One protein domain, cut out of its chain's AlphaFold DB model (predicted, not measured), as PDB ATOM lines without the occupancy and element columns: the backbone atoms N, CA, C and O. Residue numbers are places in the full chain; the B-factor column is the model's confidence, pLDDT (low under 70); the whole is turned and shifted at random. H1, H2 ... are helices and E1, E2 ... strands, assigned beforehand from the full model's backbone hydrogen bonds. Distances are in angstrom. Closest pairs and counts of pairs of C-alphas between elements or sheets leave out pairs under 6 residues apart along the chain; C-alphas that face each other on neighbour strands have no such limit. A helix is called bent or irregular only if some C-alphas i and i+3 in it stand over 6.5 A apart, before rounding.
ATOM      1  N   PRO A  27     106.895 110.093  99.601       89.25
ATOM      2  CA  PRO A  27     106.456 108.898  98.903       89.25
ATOM      3  C   PRO A  27     106.805 109.040  97.418       89.25
ATOM      4  O   PRO A  27     106.546 110.077  96.804       89.25
ATOM      5  N   ALA A  28     107.389 107.995  96.846       94.75
ATOM      6  CA  ALA A  28     107.705 107.913  95.429       94.75
ATOM      7  C   ALA A  28     107.072 106.662  94.825       94.75
ATOM      8  O   ALA A  28     106.898 105.645  95.497       94.75
ATOM      9  N   THR A  29     106.752 106.742  93.534       95.75
ATOM     10  CA  THR A  29     106.190 105.624  92.777       95.75
ATOM     11  C   THR A  29     106.951 105.456  91.474       95.75
ATOM     12  O   THR A  29     106.967 106.358  90.635       95.75
ATOM     13  N   LEU A  30     107.545 104.282  91.271       94.81
ATOM     14  CA  LEU A  30     108.038 103.863  89.961       94.81
ATOM     15  C   LEU A  30     106.920 103.154  89.203       94.81
ATOM     16  O   LEU A  30     106.176 102.371  89.791       94.81
ATOM     17  N   ARG A  31     106.813 103.413  87.898       92.88
ATOM     18  CA  ARG A  31     105.844 102.770  87.005       92.88
ATOM     19  C   ARG A  31     106.553 102.206  85.787       92.88
ATOM     20  O   ARG A  31     107.302 102.917  85.119       92.88
ATOM     21  N   PHE A  32     106.256 100.955  85.488       89.31
ATOM     22  CA  PHE A  32     106.800 100.203  84.370       89.31
ATOM     23  C   PHE A  32     105.642  99.654  83.548       89.31
ATOM     24  O   PHE A  32     104.660  99.155  84.097       89.31
ATOM     25  N   ARG A  33     105.747  99.730  82.223       84.38
ATOM     26  CA  ARG A  33     104.761  99.105  81.339       84.38
ATOM     27  C   ARG A  33     105.159  97.659  81.098       84.38
ATOM     28  O   ARG A  33     106.256  97.397  80.613       84.38
ATOM     29  N   THR A  34     104.257  96.737  81.398       79.38
ATOM     30  CA  THR A  34     104.429  95.306  81.140       79.38
ATOM     31  C   THR A  34     103.399  94.827  80.117       79.38
ATOM     32  O   THR A  34     102.468  95.548  79.757       79.38
ATOM     33  N   LEU A  35     103.550  93.585  79.653       71.69
ATOM     34  CA  LEU A  35     102.541  92.935  78.808       71.69
ATOM     35  C   LEU A  35     101.210  92.714  79.545       71.69
ATOM     36  O   LEU A  35     100.173  92.602  78.902       71.69
ATOM     37  N   LEU A  36     101.244  92.671  80.880       72.00
ATOM     38  CA  LEU A  36     100.091  92.460  81.754       72.00
ATOM     39  C   LEU A  36      99.550  93.779  82.323       72.00
ATOM     40  O   LEU A  36      98.824  93.764  83.307       72.00
ATOM     41  N   GLY A  37      99.900  94.917  81.716       80.69
ATOM     42  CA  GLY A  37      99.510  96.248  82.170       80.69
ATOM     43  C   GLY A  37     100.599  96.945  82.985       80.69
ATOM     44  O   GLY A  37     101.793  96.686  82.803       80.69
ATOM     45  N   ASP A  38     100.217  97.902  83.823       87.38
ATOM     46  CA  ASP A  38     101.183  98.715  84.557       87.38
ATOM     47  C   ASP A  38     101.651  98.010  85.825       87.38
ATOM     48  O   ASP A  38     100.856  97.596  86.661       87.38
ATOM     49  N   TYR A  39     102.962  97.933  85.991       90.19
ATOM     50  CA  TYR A  39     103.600  97.492  87.216       90.19
ATOM     51  C   TYR A  39     104.081  98.712  87.997       90.19
ATOM     52  O   TYR A  39     104.792  99.560  87.448       90.19
ATOM     53  N   THR A  40     103.687  98.824  89.263       94.06
ATOM     54  CA  THR A  40     104.065  99.955  90.116       94.06
ATOM     55  C   THR A  40     104.717  99.517  91.413       94.06
ATOM     56  O   THR A  40     104.284  98.549  92.034       94.06
ATOM     57  N   LEU A  41     105.708 100.298  91.836       95.81
ATOM     58  CA  LEU A  41     106.400 100.168  93.113       95.81
ATOM     59  C   LEU A  41     106.297 101.498  93.849       95.81
ATOM     60  O   LEU A  41     106.905 102.477  93.414       95.81
ATOM     61  N   ALA A  42     105.519 101.533  94.927       96.75
ATOM     62  CA  ALA A  42     105.388 102.687  95.811       96.75
ATOM     63  C   ALA A  42     106.228 102.479  97.077       96.75
ATOM     64  O   ALA A  42     106.181 101.408  97.676       96.75
ATOM     65  N   PHE A  43     107.014 103.475  97.474       96.69
ATOM     66  CA  PHE A  43     107.989 103.359  98.563       96.69
ATOM     67  C   PHE A  43     108.290 104.722  99.191       96.69
ATOM     68  O   PHE A  43     107.997 105.773  98.615       96.69
ATOM     69  N   ASP A  44     108.889 104.697 100.378       95.56
ATOM     70  CA  ASP A  44     109.371 105.892 101.063       95.56
ATOM     71  C   ASP A  44     110.840 106.164 100.697       95.56
ATOM     72  O   ASP A  44     111.723 105.343 100.963       95.56
ATOM     73  N   THR A  45     111.106 107.337 100.113       95.38
ATOM     74  CA  THR A  45     112.460 107.765  99.724       95.38
ATOM     75  C   THR A  45     113.415 107.960 100.903       95.38
ATOM     76  O   THR A  45     114.630 107.926 100.700       95.38
ATOM     77  N   ALA A  46     112.901 108.112 102.128       93.81
ATOM     78  CA  ALA A  46     113.713 108.124 103.342       93.81
ATOM     79  C   ALA A  46     114.175 106.719 103.769       93.81
ATOM     80  O   ALA A  46     115.183 106.602 104.466       93.81
ATOM     81  N   VAL A  47     113.470 105.660 103.352       94.31
ATOM     82  CA  VAL A  47     113.828 104.258 103.639       94.31
ATOM     83  C   VAL A  47     114.710 103.691 102.531       94.31
ATOM     84  O   VAL A  47     115.748 103.087 102.801       94.31
ATOM     85  N   ILE A  48     114.317 103.906 101.275       94.88
ATOM     86  CA  ILE A  48     115.091 103.517 100.101       94.88
ATOM     87  C   ILE A  48     115.043 104.630  99.057       94.88
ATOM     88  O   ILE A  48     113.985 104.993  98.553       94.88
ATOM     89  N   GLY A  49     116.209 105.182  98.720       94.81
ATOM     90  CA  GLY A  49     116.300 106.249  97.724       94.81
ATOM     91  C   GLY A  49     115.786 105.801  96.353       94.81
ATOM     92  O   GLY A  49     115.948 104.643  95.966       94.81
ATOM     93  N   GLU A  50     115.208 106.727  95.584       95.00
ATOM     94  CA  GLU A  50     114.615 106.415  94.275       95.00
ATOM     95  C   GLU A  50     115.613 105.762  93.309       95.00
ATOM     96  O   GLU A  50     115.264 104.801  92.628       95.00
ATOM     97  N   GLU A  51     116.864 106.229  93.273       94.56
ATOM     98  CA  GLU A  51     117.916 105.633  92.440       94.56
ATOM     99  C   GLU A  51     118.172 104.166  92.812       94.56
ATOM    100  O   GLU A  51     118.236 103.302  91.936       94.56
ATOM    101  N   ALA A  52     118.248 103.866  94.113       95.38
ATOM    102  CA  ALA A  52     118.408 102.502  94.596       95.38
ATOM    103  C   ALA A  52     117.192 101.647  94.212       95.38
ATOM    104  O   ALA A  52     117.358 100.551  93.681       95.38
ATOM    105  N   MET A  53     115.972 102.164  94.386       96.12
ATOM    106  CA  MET A  53     114.764 101.436  93.996       96.12
ATOM    107  C   MET A  53     114.702 101.192  92.482       96.12
ATOM    108  O   MET A  53     114.346 100.095  92.056       96.12
ATOM    109  N   ARG A  54     115.119 102.155  91.649       94.94
ATOM    110  CA  ARG A  54     115.227 101.983  90.187       94.94
ATOM    111  C   ARG A  54     116.251 100.921  89.800       94.94
ATOM    112  O   ARG A  54     116.028 100.217  88.822       94.94
ATOM    113  N   ALA A  55     117.343 100.791  90.550       94.50
ATOM    114  CA  ALA A  55     118.347  99.758  90.315       94.50
ATOM    115  C   ALA A  55     117.879  98.353  90.738       94.50
ATOM    116  O   ALA A  55     118.345  97.365  90.174       94.50
ATOM    117  N   LEU A  56     116.969  98.251  91.715       96.31
ATOM    118  CA  LEU A  56     116.441  96.974  92.212       96.31
ATOM    119  C   LEU A  56     115.160  96.529  91.503       96.31
ATOM    120  O   LEU A  56     114.934  95.329  91.370       96.31
ATOM    121  N   ALA A  57     114.331  97.464  91.033       95.19
ATOM    122  CA  ALA A  57     113.050  97.167  90.398       95.19
ATOM    123  C   ALA A  57     113.145  96.129  89.261       95.19
ATOM    124  O   ALA A  57     112.333  95.207  89.280       95.19
ATOM    125  N   PRO A  58     114.143  96.173  88.350       94.62
ATOM    126  CA  PRO A  58     114.315  95.185  87.279       94.62
ATOM    127  C   PRO A  58     114.502  93.723  87.714       94.62
ATOM    128  O   PRO A  58     114.459  92.823  86.871       94.62
ATOM    129  N   LEU A  59     114.744  93.480  89.006       95.75
ATOM    130  CA  LEU A  59     114.807  92.138  89.583       95.75
ATOM    131  C   LEU A  59     113.423  91.525  89.819       95.75
ATOM    132  O   LEU A  59     113.346  90.314  89.988       95.75
ATOM    133  N   SER A  60     112.360  92.335  89.824       94.44
ATOM    134  CA  SER A  60     110.990  91.902  90.100       94.44
ATOM    135  C   SER A  60     110.565  90.702  89.241       94.44
ATOM    136  O   SER A  60     110.802  90.704  88.026       94.44
ATOM    137  N   PRO A  61     109.845  89.719  89.820       91.62
ATOM    138  CA  PRO A  61     109.306  88.591  89.064       91.62
ATOM    139  C   PRO A  61     108.194  89.003  88.088       91.62
ATOM    140  O   PRO A  61     107.871  88.243  87.177       91.62
ATOM    141  N   HIS A  62     107.614  90.193  88.262       89.31
ATOM    142  CA  HIS A  62     106.521  90.715  87.436       89.31
ATOM    143  C   HIS A  62     107.009  91.578  86.270       89.31
ATOM    144  O   HIS A  62     106.234  91.917  85.371       89.31
ATOM    145  N   LEU A  63     108.298  91.927  86.253       86.88
ATOM    146  CA  LEU A  63     108.902  92.561  85.095       86.88
ATOM    147  C   LEU A  63     109.323  91.497  84.089       86.88
ATOM    148  O   LEU A  63     110.157  90.626  84.344       86.88
ATOM    149  N   HIS A  64     108.751  91.610  82.896       73.44
ATOM    150  CA  HIS A  64     109.024  90.734  81.769       73.44
ATOM    151  C   HIS A  64     109.573  91.530  80.588       73.44
ATOM    152  O   HIS A  64     109.376  92.739  80.460       73.44
ATOM    153  N   GLY A  65     110.242  90.828  79.677       70.88
ATOM    154  CA  GLY A  65     110.730  91.432  78.447       70.88
ATOM    155  C   GLY A  65     111.836  92.451  78.707       70.88
ATOM    156  O   GLY A  65     112.952  92.076  79.039       70.88
ATOM    157  N   TRP A  66     111.559  93.729  78.449       64.62
ATOM    158  CA  TRP A  66     112.598  94.748  78.236       64.62
ATOM    159  C   TRP A  66     113.120  95.347  79.539       64.62
ATOM    160  O   TRP A  66     114.259  95.799  79.587       64.62
ATOM    161  N   GLU A  67     112.281  95.315  80.567       78.44
ATOM    162  CA  GLU A  67     112.568  95.840  81.899       78.44
ATOM    163  C   GLU A  67     113.118  94.751  82.834       78.44
ATOM    164  O   GLU A  67     113.541  95.047  83.944       78.44
ATOM    165  N   SER A  68     113.113  93.484  82.401       84.81
ATOM    166  CA  SER A  68     113.573  92.357  83.212       84.81
ATOM    167  C   SER A  68     115.083  92.196  83.126       84.81
ATOM    168  O   SER A  68     115.649  92.156  82.032       84.81
ATOM    169  N   TRP A  69     115.738  92.018  84.271       93.00
ATOM    170  CA  TRP A  69     117.163  91.679  84.320       93.00
ATOM    171  C   TRP A  69     117.444  90.172  84.344       93.00
ATOM    172  O   TRP A  69     118.586  89.750  84.525       93.00
ATOM    173  N   LEU A  70     116.414  89.345  84.144       93.62
ATOM    174  CA  LEU A  70     116.523  87.891  84.252       93.62
ATOM    175  C   LEU A  70     116.989  87.214  82.958       93.62
ATOM    176  O   LEU A  70     117.401  86.052  83.000       93.62
ATOM    177  N   VAL A  71     116.902  87.891  81.809       94.00
ATOM    178  CA  VAL A  71     117.195  87.299  80.497       94.00
ATOM    179  C   VAL A  71     117.927  88.267  79.571       94.00
ATOM    180  O   VAL A  71     117.667  89.468  79.543       94.00
ATOM    181  N   PRO A 211     113.088  83.116  93.630       98.19
ATOM    182  CA  PRO A 211     113.029  83.164  95.089       98.19
ATOM    183  C   PRO A 211     112.033  84.231  95.573       98.19
ATOM    184  O   PRO A 211     112.416  85.310  96.030       98.19
ATOM    185  N   LEU A 212     110.738  83.920  95.465       97.81
ATOM    186  CA  LEU A 212     109.632  84.810  95.828       97.81
ATOM    187  C   LEU A 212     109.706  85.246  97.294       97.81
ATOM    188  O   LEU A 212     109.626  86.439  97.564       97.81
ATOM    189  N   ASP A 213     109.985  84.326  98.219       98.31
ATOM    190  CA  ASP A 213     110.089  84.640  99.653       98.31
ATOM    191  C   ASP A 213     111.115  85.748  99.944       98.31
ATOM    192  O   ASP A 213     110.895  86.610 100.797       98.31
ATOM    193  N   ALA A 214     112.235  85.744  99.216       98.50
ATOM    194  CA  ALA A 214     113.299  86.736  99.339       98.50
ATOM    195  C   ALA A 214     112.879  88.097  98.758       98.50
ATOM    196  O   ALA A 214     113.126  89.139  99.370       98.50
ATOM    197  N   TRP A 215     112.196  88.087  97.608       98.12
ATOM    198  CA  TRP A 215     111.606  89.289  97.016       98.12
ATOM    199  C   TRP A 215     110.588  89.932  97.961       98.12
ATOM    200  O   TRP A 215     110.702  91.110  98.294       98.12
ATOM    201  N   GLU A 216     109.648  89.149  98.483       97.94
ATOM    202  CA  GLU A 216     108.642  89.650  99.413       97.94
ATOM    203  C   GLU A 216     109.240  90.109 100.748       97.94
ATOM    204  O   GLU A 216     108.770  91.082 101.341       97.94
ATOM    205  N   ALA A 217     110.283  89.432 101.243       98.44
ATOM    206  CA  ALA A 217     110.993  89.858 102.445       98.44
ATOM    207  C   ALA A 217     111.626  91.242 102.258       98.44
ATOM    208  O   ALA A 217     111.520  92.076 103.156       98.44
ATOM    209  N   PHE A 218     112.220  91.508 101.091       98.44
ATOM    210  CA  PHE A 218     112.717  92.836 100.739       98.44
ATOM    211  C   PHE A 218     111.594  93.877 100.734       98.44
ATOM    212  O   PHE A 218     111.739  94.906 101.402       98.44
ATOM    213  N   LEU A 219     110.476  93.588 100.052       98.06
ATOM    214  CA  LEU A 219     109.330  94.499  99.982       98.06
ATOM    215  C   LEU A 219     108.824  94.859 101.386       98.06
ATOM    216  O   LEU A 219     108.694  96.037 101.717       98.06
ATOM    217  N   ARG A 220     108.629  93.855 102.254       98.00
ATOM    218  CA  ARG A 220     108.200  94.058 103.648       98.00
ATOM    219  C   ARG A 220     109.220  94.848 104.466       98.00
ATOM    220  O   ARG A 220     108.834  95.767 105.181       98.00
ATOM    221  N   ALA A 221     110.505  94.507 104.368       97.31
ATOM    222  CA  ALA A 221     111.563  95.145 105.152       97.31
ATOM    223  C   ALA A 221     111.753  96.632 104.810       97.31
ATOM    224  O   ALA A 221     112.186  97.398 105.667       97.31
ATOM    225  N   HIS A 222     111.417  97.037 103.582       96.56
ATOM    226  CA  HIS A 222     111.603  98.404 103.091       96.56
ATOM    227  C   HIS A 222     110.277  99.159 102.899       96.56
ATOM    228  O   HIS A 222     110.280 100.257 102.349       96.56
ATOM    229  N   GLY A 223     109.146  98.585 103.333       96.19
ATOM    230  CA  GLY A 223     107.825  99.204 103.184       96.19
ATOM    231  C   GLY A 223     107.445  99.483 101.726       96.19
ATOM    232  O   GLY A 223     106.773 100.473 101.443       96.19
ATOM    233  N   VAL A 224     107.915  98.652 100.793       97.31
ATOM    234  CA  VAL A 224     107.634  98.802  99.365       97.31
ATOM    235  C   VAL A 224     106.317  98.106  99.046       97.31
ATOM    236  O   VAL A 224     106.148  96.911  99.290       97.31
ATOM    237  N   HIS A 225     105.387  98.855  98.470       96.00
ATOM    238  CA  HIS A 225     104.099  98.361  98.015       96.00
ATOM    239  C   HIS A 225     104.137  98.109  96.511       96.00
ATOM    240  O   HIS A 225     104.363  99.016  95.709       96.00
ATOM    241  N   GLU A 226     103.896  96.860  96.142       94.00
ATOM    242  CA  GLU A 226     103.862  96.398  94.764       94.00
ATOM    243  C   GLU A 226     102.413  96.286  94.275       94.00
ATOM    244  O   GLU A 226     101.538  95.813  95.002       94.00
ATOM    245  N   ALA A 227     102.153  96.710  93.038       91.06
ATOM    246  CA  ALA A 227     100.879  96.462  92.372       91.06
ATOM    247  C   ALA A 227     101.087  96.136  90.891       91.06
ATOM    248  O   ALA A 227     101.796  96.849  90.177       91.06
ATOM    249  N   VAL A 228     100.424  95.073  90.433       82.56
ATOM    250  CA  VAL A 228     100.287  94.717  89.018       82.56
ATOM    251  C   VAL A 228      98.873  95.112  88.598       82.56
ATOM    252  O   VAL A 228      97.893  94.491  89.004       82.56
ATOM    253  N   LEU A 229      98.750  96.194  87.837       72.56
ATOM    254  CA  LEU A 229      97.477  96.649  87.297       72.56
ATOM    255  C   LEU A 229      97.220  95.922  85.980       72.56
ATOM    256  O   LEU A 229      97.810  96.276  84.961       72.56
ATOM    257  N   GLU A 230      96.322  94.936  86.002       58.59
ATOM    258  CA  GLU A 230      95.825  94.296  84.779       58.59
ATOM    259  C   GLU A 230      95.237  95.338  83.810       58.59
ATOM    260  O   GLU A 230      94.646  96.335  84.255       58.59
ATOM    261  N   PRO A 231      95.329  95.130  82.482       53.22
ATOM    262  CA  PRO A 231      94.689  96.022  81.532       53.22
ATOM    263  C   PRO A 231      93.177  96.000  81.778       53.22
ATOM    264  O   PRO A 231      92.566  94.932  81.853       53.22
ATOM    265  N   LEU A 232      92.555  97.181  81.847       49.88
ATOM    266  CA  LEU A 232      91.103  97.335  82.038       49.88
ATOM    267  C   LEU A 232      90.263  96.518  81.031       49.88
ATOM    268  O   LEU A 232      89.122  96.182  81.328       49.88
ATOM    269  N   SER A 233      90.834  96.121  79.887       48.16
ATOM    270  CA  SER A 233      90.180  95.311  78.851       48.16
ATOM    271  C   SER A 233      89.864  93.859  79.242       48.16
ATOM    272  O   SER A 233      89.168  93.189  78.487       48.16
ATOM    273  N   LEU A 234      90.351  93.346  80.379       46.44
ATOM    274  CA  LEU A 234      89.983  92.004  80.872       46.44
ATOM    275  C   LEU A 234      88.847  92.020  81.907       46.44
ATOM    276  O   LEU A 234      88.280  90.971  82.204       46.44
ATOM    277  N   ARG A 235      88.464  93.195  82.427       45.72
ATOM    278  CA  ARG A 235      87.350  93.325  83.388       45.72
ATOM    279  C   ARG A 235      85.978  93.452  82.722       45.72
ATOM    280  O   ARG A 235      84.965  93.278  83.392       45.72
ATOM    281  N   GLU A 236      85.944  93.672  81.409       40.88
ATOM    282  CA  GLU A 236      84.727  93.728  80.592       40.88
ATOM    283  C   GLU A 236      84.680  92.570  79.585       40.88
ATOM    284  O   GLU A 236      84.565  92.766  78.380       40.88
TER     285      GLU A 236
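This is residues 27 to 71 and 211 to 236 of the 241 residues of an uncharacterized protein of Candidatus Rokubacteria bacterium RIFCSPHIGHO2_02_FULL_73_26 (UniProt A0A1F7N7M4). A small antiparallel sheet, ordered E1, E2, E3, has helix H1 over E1 and E2, while H2 only grazes the sheet. The printed part has 71 residues with elements E1, E2, H1, H2, E3 along the chain, a mixed class. It is compact, radius of gyration of the C-alphas 12.5 A, spanning 39 by 28 by 22 A.

Find C-alpha 27 at (106.456, 108.898, 98.903); there E1, residues 27 to 34, begins, 22.5 A long. Next come E2, residues 37 to 44, 23.4 A; H1, residues 50 to 59, 15.0 A, only just irregular with C-alphas 55 and 58 6.8 A apart; H2, residues 212 to 221, 14.1 A; and E3, residues 225 to 229, 12.7 A, which ends at C-alpha 229 at (97.477, 96.649, 87.297).

In hairpin E1 and E2, N 30 and O 41 are 2.9 A apart; between E2 and E3, N 40 and O 227, 2.9 A. H1's height over the sheet is 9.9 A; its closest C-alphas to E1 are Glu 50 and Ala 28, 7.2 A. H1 and H2 are apart. Every O i to N i+4 pair is within hydrogen-bond range in H2, 4 of 6 in H1.

Across the cut, C-alphas 71 and 211 are 15.7 A apart. Residues 66 and 230 to 236 have pLDDT under 70.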